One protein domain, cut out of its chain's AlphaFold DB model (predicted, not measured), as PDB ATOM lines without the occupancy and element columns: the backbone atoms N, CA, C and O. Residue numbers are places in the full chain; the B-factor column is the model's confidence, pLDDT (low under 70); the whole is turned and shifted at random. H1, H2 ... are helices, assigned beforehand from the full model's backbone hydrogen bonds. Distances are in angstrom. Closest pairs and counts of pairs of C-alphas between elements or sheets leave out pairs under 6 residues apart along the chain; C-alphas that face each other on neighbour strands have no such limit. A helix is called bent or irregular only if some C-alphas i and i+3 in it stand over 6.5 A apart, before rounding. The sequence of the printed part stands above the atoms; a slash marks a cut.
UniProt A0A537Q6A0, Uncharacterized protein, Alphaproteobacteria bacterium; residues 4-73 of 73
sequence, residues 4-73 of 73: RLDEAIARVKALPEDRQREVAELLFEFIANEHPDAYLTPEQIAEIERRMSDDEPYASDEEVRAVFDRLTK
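AT A GLANCE: This is residues 4 to 73 of the 73 residues of an uncharacterized protein of Alphaproteobacteria bacterium (UniProt A0A537Q6A0). Four helices are strung out along an open arch with no common core: H1 and H2 make a V-shaped helical hairpin at one end, and beyond it H3 and then H4 stand by themselves, H4 at the other end of the arch. The links from H2 to H3 and from H3 to H4 carry the backbone across open space, and the hairpin is the one place where two helices meet. The printed part has 70 residues, with the named helices in the order H1, H2, H3, H4 and no named strand; the class is all helix. The whole is extended, with a radius of gyration of the C-alphas of 21.5 A, and its elongated outline spans 53 by 34 by 21 A.

IN THESE COORDINATES: H1 covers residues 4 to 13 and is 14.3 A from first to last C-alpha, beginning at C-alpha 4 at (110.285, 151.346, 155.120). H2, residues 17 to 32, is the longest helix with 16 residues and measures 22.2 A; its C-alpha 32 is at (104.962, 140.182, 138.311). H3 covers residues 42 to 53 and measures 16.6 A. H4 covers residues 61 to 71 and measures 15.7 A, ending at C-alpha 71 at (94.168, 108.482, 139.761).

HOW THE PARTS SIT: H1 and H2 form a helical hairpin and touch, with 4 pairs of C-alphas within 8 A. The closest C-alphas of the two are those of Val 12 and Gln 20, 5.9 A apart. H2 touches H1 with residues 19 to 23 alone. Their lines stand at a steep tilt of 38 degrees, and they run opposite ways, with centres 13.0 A apart. H3 touches no helix: it is apart from H1, from H2 and from H4. H4 is likewise apart from H1 and H2. In H1, H2, H3 and H4 every pair of O i and N i+4 is within hydrogen-bond range, and no helix is bent.

THE WHOLE: The two C-alphas farthest apart are those of Ala 10 and Lys 73, at 54.6 A. The first and last printed C-alphas, of Arg 4 and Lys 73, are 52.3 A apart. The printed part has no cut and ends at the chain's last residue. The link from H1 to H2, 3 residues, is tight; those from H2 to H3, 9 residues, and from H3 to H4, 7 residues, are short. Residues 25 to 39, of which 25 to 32 belong to H2, stand free. The mean pLDDT of the printed part is 89.2, and the model's confidence is under 70 at residues 34 to 38 and at residue 73.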
ATOM      1  N   ARG A   4     109.770 152.724 155.148       94.50
ATOM      2  CA  ARG A   4     110.285 151.346 155.120       94.50
ATOM      3  C   ARG A   4     110.854 150.968 153.754       94.50
ATOM      4  O   ARG A   4     111.876 150.293 153.697       94.50
ATOM      5  N   LEU A   5     110.221 151.408 152.670       93.06
ATOM      6  CA  LEU A   5     110.701 151.168 151.311       93.06
ATOM      7  C   LEU A   5     111.993 151.952 151.037       93.06
ATOM      8  O   LEU A   5     112.922 151.403 150.449       93.06
ATOM      9  N   ASP A   6     112.099 153.185 151.542       96.81
ATOM     10  CA  ASP A   6     113.345 153.963 151.493       96.81
ATOM     11  C   ASP A   6     114.498 153.240 152.211       96.81
ATOM     12  O   ASP A   6     115.588 153.083 151.656       96.81
ATOM     13  N   GLU A   7     114.249 152.749 153.429       97.50
ATOM     14  CA  GLU A   7     115.230 151.986 154.207       97.50
ATOM     15  C   GLU A   7     115.637 150.681 153.508       97.50
ATOM     16  O   GLU A   7     116.822 150.340 153.484       97.50
ATOM     17  N   ALA A   8     114.681 149.962 152.912       96.19
ATOM     18  CA  ALA A   8     114.953 148.735 152.170       96.19
ATOM     19  C   ALA A   8     115.863 149.003 150.963       96.19
ATOM     20  O   ALA A   8     116.890 148.344 150.812       96.19
ATOM     21  N   ILE A   9     115.554 150.022 150.156       96.75
ATOM     22  CA  ILE A   9     116.364 150.394 148.987       96.75
ATOM     23  C   ILE A   9     117.771 150.825 149.406       96.75
ATOM     24  O   ILE A   9     118.746 150.434 148.765       96.75
ATOM     25  N   ALA A  10     117.899 151.602 150.485       97.94
ATOM     26  CA  ALA A  10     119.202 152.012 151.001       97.94
ATOM     27  C   ALA A  10     120.064 150.805 151.407       97.94
ATOM     28  O   ALA A  10     121.253 150.768 151.095       97.94
ATOM     29  N   ARG A  11     119.463 149.796 152.052       97.50
ATOM     30  CA  ARG A  11     120.159 148.557 152.424       97.50
ATOM     31  C   ARG A  11     120.562 147.735 151.209       97.50
ATOM     32  O   ARG A  11     121.699 147.284 151.164       97.50
ATOM     33  N   VAL A  12     119.678 147.583 150.223       97.88
ATOM     34  CA  VAL A  12     119.991 146.848 148.987       97.88
ATOM     35  C   VAL A  12     121.155 147.509 148.254       97.88
ATOM     36  O   VAL A  12     122.115 146.830 147.916       97.88
ATOM     37  N   LYS A  13     121.148 148.839 148.108       97.56
ATOM     38  CA  LYS A  13     122.241 149.587 147.459       97.56
ATOM     39  C   LYS A  13     123.606 149.431 148.137       97.56
ATOM     40  O   LYS A  13     124.622 149.663 147.490       97.56
ATOM     41  N   ALA A  14     123.637 149.087 149.423       98.19
ATOM     42  CA  ALA A  14     124.875 148.864 150.163       98.19
ATOM     43  C   ALA A  14     125.447 147.443 149.987       98.19
ATOM     44  O   ALA A  14     126.548 147.173 150.465       98.19
ATOM     45  N   LEU A  15     124.720 146.530 149.332       98.00
ATOM     46  CA  LEU A  15     125.179 145.166 149.069       98.00
ATOM     47  C   LEU A  15     126.147 145.105 147.871       98.00
ATOM     48  O   LEU A  15     126.146 146.007 147.033       98.00
ATOM     49  N   PRO A  16     126.942 144.029 147.738       98.69
ATOM     50  CA  PRO A  16     127.650 143.699 146.498       98.69
ATOM     51  C   PRO A  16     126.712 143.575 145.282       98.69
ATOM     52  O   PRO A  16     125.535 143.249 145.435       98.69
ATOM     53  N   GLU A  17     127.216 143.834 144.073       97.94
ATOM     54  CA  GLU A  17     126.395 143.922 142.849       97.94
ATOM     55  C   GLU A  17     125.643 142.619 142.517       97.94
ATOM     56  O   GLU A  17     124.488 142.655 142.096       97.94
ATOM     57  N   ASP A  18     126.266 141.466 142.752       97.81
ATOM     58  CA  ASP A  18     125.649 140.143 142.605       97.81
ATOM     59  C   ASP A  18     124.432 139.986 143.526       97.81
ATOM     60  O   ASP A  18     123.368 139.550 143.088       97.81
ATOM     61  N   ARG A  19     124.546 140.439 144.778       98.00
ATOM     62  CA  ARG A  19     123.439 140.428 145.743       98.00
ATOM     63  C   ARG A  19     122.377 141.477 145.439       98.00
ATOM     64  O   ARG A  19     121.198 141.226 145.666       98.00
ATOM     65  N   GLN A  20     122.759 142.635 144.902       98.31
ATOM     66  CA  GLN A  20     121.789 143.618 144.413       98.31
ATOM     67  C   GLN A  20     120.926 143.034 143.293       98.31
ATOM     68  O   GLN A  20     119.715 143.244 143.285       98.31
ATOM     69  N   ARG A  21     121.547 142.286 142.374       98.00
ATOM     70  CA  ARG A  21     120.870 141.638 141.249       98.00
ATOM     71  C   ARG A  21     119.890 140.566 141.711       98.00
ATOM     72  O   ARG A  21     118.737 140.612 141.307       98.00
ATOM     73  N   GLU A  22     120.318 139.691 142.618       97.62
ATOM     74  CA  GLU A  22     119.458 138.657 143.211       97.62
ATOM     75  C   GLU A  22     118.226 139.271 143.897       97.62
ATOM     76  O   GLU A  22     117.095 138.846 143.671       97.62
ATOM     77  N   VAL A  23     118.410 140.336 144.686       97.50
ATOM     78  CA  VAL A  23     117.277 141.018 145.332       97.50
ATOM     79  C   VAL A  23     116.371 141.707 144.307       97.50
ATOM     80  O   VAL A  23     115.153 141.713 144.478       97.50
ATOM     81  N   ALA A  24     116.936 142.289 143.247       96.62
ATOM     82  CA  ALA A  24     116.149 142.897 142.180       96.62
ATOM     83  C   ALA A  24     115.279 141.863 141.449       96.62
ATOM     84  O   ALA A  24     114.109 142.140 141.199       96.62
ATOM     85  N   GLU A  25     115.812 140.674 141.164       97.06
ATOM     86  CA  GLU A  25     115.064 139.566 140.553       97.06
ATOM     87  C   GLU A  25     113.878 139.140 141.430       97.06
ATOM     88  O   GLU A  25     112.748 139.115 140.946       97.06
ATOM     89  N   LEU A  26     114.091 138.950 142.738       94.50
ATOM     90  CA  LEU A  26     113.012 138.628 143.684       94.50
ATOM     91  C   LEU A  26     111.924 139.712 143.743       94.50
ATOM     92  O   LEU A  26     110.734 139.409 143.828       94.50
ATOM     93  N   LEU A  27     112.312 140.991 143.700       92.81
ATOM     94  CA  LEU A  27     111.354 142.100 143.678       92.81
ATOM     95  C   LEU A  27     110.563 142.140 142.366       92.81
ATOM     96  O   LEU A  27     109.366 142.420 142.394       92.81
ATOM     97  N   PHE A  28     111.201 141.851 141.228       93.44
ATOM     98  CA  PHE A  28     110.501 141.749 139.949       93.44
ATOM     99  C   PHE A  28     109.520 140.584 139.930       93.44
ATOM    100  O   PHE A  28     108.398 140.768 139.467       93.44
ATOM    101  N   GLU A  29     109.893 139.426 140.473       90.25
ATOM    102  CA  GLU A  29     108.975 138.297 140.625       90.25
ATOM    103  C   GLU A  29     107.788 138.655 141.516       90.25
ATOM    104  O   GLU A  29     106.651 138.373 141.153       90.25
ATOM    105  N   PHE A  30     108.017 139.319 142.651       86.06
ATOM    106  CA  PHE A  30     106.936 139.761 143.531       86.06
ATOM    107  C   PHE A  30     105.941 140.680 142.806       86.06
ATOM    108  O   PHE A  30     104.734 140.486 142.916       86.06
ATOM    109  N   ILE A  31     106.440 141.647 142.027       87.69
ATOM    110  CA  ILE A  31     105.602 142.577 141.253       87.69
ATOM    111  C   ILE A  31     104.874 141.850 140.113       87.69
ATOM    112  O   ILE A  31     103.700 142.101 139.864       87.69
ATOM    113  N   ALA A  32     105.556 140.943 139.409       85.38
ATOM    114  CA  ALA A  32     104.962 140.182 138.311       85.38
ATOM    115  C   ALA A  32     103.868 139.217 138.796       85.38
ATOM    116  O   ALA A  32     102.902 138.978 138.075       85.38
ATOM    117  N   ASN A  33     104.009 138.701 140.019       76.94
ATOM    118  CA  ASN A  33     103.048 137.828 140.682       76.94
ATOM    119  C   ASN A  33     102.067 138.596 141.580       76.94
ATOM    120  O   ASN A  33     101.478 137.989 142.476       76.94
ATOM    121  N   GLU A  34     101.866 139.903 141.361       67.38
ATOM    122  CA  GLU A  34     100.823 140.686 142.032       67.38
ATOM    123  C   GLU A  34      99.437 140.253 141.508       67.38
ATOM    124  O   GLU A  34      98.718 140.976 140.821       67.38
ATOM    125  N   HIS A  35      99.078 139.005 141.806       63.91
ATOM    126  CA  HIS A  35      97.741 138.476 141.682       63.91
ATOM    127  C   HIS A  35      96.963 138.970 142.904       63.91
ATOM    128  O   HIS A  35      97.259 138.537 144.022       63.91
ATOM    129  N   PRO A  36      95.961 139.848 142.735       58.12
ATOM    130  CA  PRO A  36      95.128 140.305 143.847       58.12
ATOM    131  C   PRO A  36      94.414 139.150 144.575       58.12
ATOM    132  O   PRO A  36      94.012 139.310 145.724       58.12
ATOM    133  N   ASP A  37      94.338 137.974 143.944       59.78
ATOM    134  CA  ASP A  37      93.711 136.760 144.470       59.78
ATOM    135  C   ASP A  37      94.682 135.826 145.227       59.78
ATOM    136  O   ASP A  37      94.300 134.727 145.621       59.78
ATOM    137  N   ALA A  38      95.947 136.221 145.434       66.31
ATOM    138  CA  ALA A  38      96.937 135.400 146.151       66.31
ATOM    139  C   ALA A  38      96.747 135.389 147.680       66.31
ATOM    140  O   ALA A  38      97.446 134.664 148.392       66.31
ATOM    141  N   TYR A  39      95.816 136.192 148.198       77.75
ATOM    142  CA  TYR A  39      95.481 136.234 149.615       77.75
ATOM    143  C   TYR A  39      94.193 135.464 149.875       77.75
ATOM    144  O   TYR A  39      93.188 135.661 149.195       77.75
ATOM    145  N   LEU A  40      94.215 134.615 150.901       84.06
ATOM    146  CA  LEU A  40      93.005 133.970 151.387       84.06
ATOM    147  C   LEU A  40      92.043 135.027 151.933       84.06
ATOM    148  O   LEU A  40      92.455 135.939 152.657       84.06
ATOM    149  N   THR A  41      90.758 134.889 151.619       88.44
ATOM    150  CA  THR A  41      89.735 135.729 152.242       88.44
ATOM    151  C   THR A  41      89.643 135.416 153.741       88.44
ATOM    152  O   THR A  41      90.004 134.311 154.165       88.44
ATOM    153  N   PRO A  42      89.140 136.346 154.572       91.88
ATOM    154  CA  PRO A  42      88.928 136.081 155.994       91.88
ATOM    155  C   PRO A  42      88.102 134.814 156.255       91.88
ATOM    156  O   PRO A  42      88.393 134.066 157.183       91.88
ATOM    157  N   GLU A  43      87.113 134.533 155.406       93.06
ATOM    158  CA  GLU A  43      86.268 133.340 155.497       93.06
ATOM    159  C   GLU A  43      87.052 132.059 155.188       93.06
ATOM    160  O   GLU A  43      86.859 131.041 155.851       93.06
ATOM    161  N   GLN A  44      87.962 132.102 154.211       92.94
ATOM    162  CA  GLN A  44      88.836 130.971 153.891       92.94
ATOM    163  C   GLN A  44      89.835 130.695 155.019       92.94
ATOM    164  O   GLN A  44      90.066 129.536 155.353       92.94
ATOM    165  N   ILE A  45      90.395 131.744 155.631       94.44
ATOM    166  CA  ILE A  45      91.278 131.616 156.801       94.44
ATOM    167  C   ILE A  45      90.513 130.974 157.963       94.44
ATOM    168  O   ILE A  45      90.977 129.982 158.519       94.44
ATOM    169  N   ALA A  46      89.315 131.480 158.270       94.88
ATOM    170  CA  ALA A  46      88.482 130.950 159.345       94.88
ATOM    171  C   ALA A  46      88.109 129.471 159.128       94.88
ATOM    172  O   ALA A  46      88.090 128.693 160.079       94.88
ATOM    173  N   GLU A  47      87.845 129.054 157.884       93.62
ATOM    174  CA  GLU A  47      87.573 127.646 157.570       93.62
ATOM    175  C   GLU A  47      88.809 126.754 157.750       93.62
ATOM    176  O   GLU A  47      88.686 125.635 158.251       93.62
ATOM    177  N   ILE A  48      90.004 127.230 157.380       92.25
ATOM    178  CA  ILE A  48      91.254 126.494 157.625       92.25
ATOM    179  C   ILE A  48      91.482 126.334 159.128       92.25
ATOM    180  O   ILE A  48      91.723 125.219 159.585       92.25
ATOM    181  N   GLU A  49      91.361 127.416 159.898       93.69
ATOM    182  CA  GLU A  49      91.518 127.386 161.357       93.69
ATOM    183  C   GLU A  49      90.525 126.416 162.008       93.69
ATOM    184  O   GLU A  49      90.926 125.598 162.838       93.69
ATOM    185  N   ARG A  50      89.255 126.434 161.573       91.88
ATOM    186  CA  ARG A  50      88.229 125.491 162.036       91.88
ATOM    187  C   ARG A  50      88.650 124.042 161.785       91.88
ATOM    188  O   ARG A  50      88.666 123.254 162.725       91.88
ATOM    189  N   ARG A  51      89.044 123.700 160.552       87.25
ATOM    190  CA  ARG A  51      89.465 122.329 160.196       87.25
ATOM    191  C   ARG A  51      90.724 121.879 160.922       87.25
ATOM    192  O   ARG A  51      90.827 120.715 161.274       87.25
ATOM    193  N   MET A  52      91.674 122.782 161.149       86.19
ATOM    194  CA  MET A  52      92.891 122.464 161.901       86.19
ATOM    195  C   MET A  52      92.616 122.205 163.386       86.19
ATOM    196  O   MET A  52      93.422 121.551 164.042       86.19
ATOM    197  N   SER A  53      91.511 122.735 163.918       86.12
ATOM    198  CA  SER A  53      91.080 122.508 165.299       86.12
ATOM    199  C   SER A  53      90.167 121.292 165.482       86.12
ATOM    200  O   SER A  53      89.928 120.895 166.621       86.12
ATOM    201  N   ASP A  54      89.663 120.710 164.391       80.00
ATOM    202  CA  ASP A  54      88.846 119.499 164.427       80.00
ATOM    203  C   ASP A  54      89.747 118.250 164.508       80.00
ATOM    204  O   ASP A  54      90.629 118.037 163.673       80.00
ATOM    205  N   ASP A  55      89.474 117.373 165.479       71.75
ATOM    206  CA  ASP A  55      90.036 116.012 165.570       71.75
ATOM    207  C   ASP A  55      89.273 115.045 164.637       71.75
ATOM    208  O   ASP A  55      88.859 113.946 165.024       71.75
ATOM    209  N   GLU A  56      89.014 115.462 163.394       70.56
ATOM    210  CA  GLU A  56      88.432 114.565 162.395       70.56
ATOM    211  C   GLU A  56      89.415 113.425 162.069       70.56
ATOM    212  O   GLU A  56      90.634 113.625 162.067       70.56
ATOM    213  N   PRO A  57      88.924 112.205 161.785       79.88
ATOM    214  CA  PRO A  57      89.797 111.107 161.409       79.88
ATOM    215  C   PRO A  57      90.447 111.411 160.055       79.88
ATOM    216  O   PRO A  57      89.824 111.291 158.999       79.88
ATOM    217  N   TYR A  58      91.720 111.797 160.091       82.94
ATOM    218  CA  TYR A  58      92.549 111.895 158.899       82.94
ATOM    219  C   TYR A  58      92.758 110.504 158.297       82.94
ATOM    220  O   TYR A  58      92.941 109.520 159.016       82.94
ATOM    221  N   ALA A  59      92.744 110.435 156.967       89.12
ATOM    222  CA  ALA A  59      93.087 109.213 156.257       89.12
ATOM    223  C   ALA A  59      94.520 108.785 156.608       89.12
ATOM    224  O   ALA A  59      95.430 109.611 156.697       89.12
ATOM    225  N   SER A  60      94.719 107.485 156.772       91.00
ATOM    226  CA  SER A  60      96.041 106.883 156.903       91.00
ATOM    227  C   SER A  60      96.849 107.012 155.609       91.00
ATOM    228  O   SER A  60      96.299 107.131 154.510       91.00
ATOM    229  N   ASP A  61      98.173 106.900 155.718       92.56
ATOM    230  CA  ASP A  61      99.073 106.894 154.559       92.56
ATOM    231  C   ASP A  61      98.700 105.819 153.521       92.56
ATOM    232  O   ASP A  61      98.876 106.018 152.316       92.56
ATOM    233  N   GLU A  62      98.180 104.674 153.977       94.12
ATOM    234  CA  GLU A  62      97.731 103.580 153.111       94.12
ATOM    235  C   GLU A  62      96.488 103.972 152.304       94.12
ATOM    236  O   GLU A  62      96.441 103.746 151.093       94.12
ATOM    237  N   GLU A  63      95.514 104.618 152.946       93.88
ATOM    238  CA  GLU A  63      94.304 105.121 152.291       93.88
ATOM    239  C   GLU A  63      94.632 106.229 151.285       93.88
ATOM    240  O   GLU A  63      94.125 106.215 150.160       93.88
ATOM    241  N   VAL A  64      95.535 107.147 151.645       93.81
ATOM    242  CA  VAL A  64      96.005 108.205 150.741       93.81
ATOM    243  C   VAL A  64      96.684 107.592 149.515       93.81
ATOM    244  O   VAL A  64      96.338 107.935 148.381       93.81
ATOM    245  N   ARG A  65      97.606 106.638 149.709       93.94
ATOM    246  CA  ARG A  65      98.312 105.969 148.604       93.94
ATOM    247  C   ARG A  65      97.346 105.244 147.664       93.94
ATOM    248  O   ARG A  65      97.461 105.396 146.450       93.94
ATOM    249  N   ALA A  66      96.345 104.548 148.203       94.50
ATOM    250  CA  ALA A  66      95.335 103.857 147.402       94.50
ATOM    251  C   ALA A  66      94.529 104.809 146.491       94.50
ATOM    252  O   ALA A  66      94.191 104.452 145.359       94.50
ATOM    253  N   VAL A  67      94.241 106.035 146.950       94.25
ATOM    254  CA  VAL A  67      93.573 107.059 146.129       94.25
ATOM    255  C   VAL A  67      94.470 107.523 144.978       94.25
ATOM    256  O   VAL A  67      94.004 107.571 143.835       94.25
ATOM    257  N   PHE A  68      95.740 107.836 145.247       94.25
ATOM    258  CA  PHE A  68      96.680 108.292 144.216       94.25
ATOM    259  C   PHE A  68      96.976 107.211 143.168       94.25
ATOM    260  O   PHE A  68      96.998 107.514 141.973       94.25
ATOM    261  N   ASP A  69      97.092 105.949 143.580       94.31
ATOM    262  CA  ASP A  69      97.290 104.811 142.670       94.31
ATOM    263  C   ASP A  69      96.102 104.606 141.717       94.31
ATOM    264  O   ASP A  69      96.264 104.083 140.614       94.31
ATOM    265  N   ARG A  70      94.890 105.009 142.123       91.06
ATOM    266  CA  ARG A  70      93.695 104.970 141.268       91.06
ATOM    267  C   ARG A  70      93.663 106.116 140.256       91.06
ATOM    268  O   ARG A  70      93.109 105.939 139.180       91.06
ATOM    269  N   LEU A  71      94.196 107.284 140.610       88.62
ATOM    270  CA  LEU A  71      94.168 108.482 139.761       88.62
ATOM    271  C   LEU A  71      95.303 108.527 138.731       88.62
ATOM    272  O   LEU A  71      95.214 109.280 137.768       88.62
ATOM    273  N   THR A  72      96.370 107.756 138.947       83.94
ATOM    274  CA  THR A  72      97.587 107.769 138.119       83.94
ATOM    275  C   THR A  72      97.750 106.529 137.226       83.94
ATOM    276  O   THR A  72      98.786 106.383 136.575       83.94
ATOM    277  N   LYS A  73      96.736 105.656 137.166       58.00
ATOM    278  CA  LYS A  73      96.615 104.542 136.207       58.00
ATOM    279  C   LYS A  73      95.732 104.924 135.028       58.00
ATOM    280  O   LYS A  73      96.047 104.454 133.915       58.00
TER     281      LYS A  73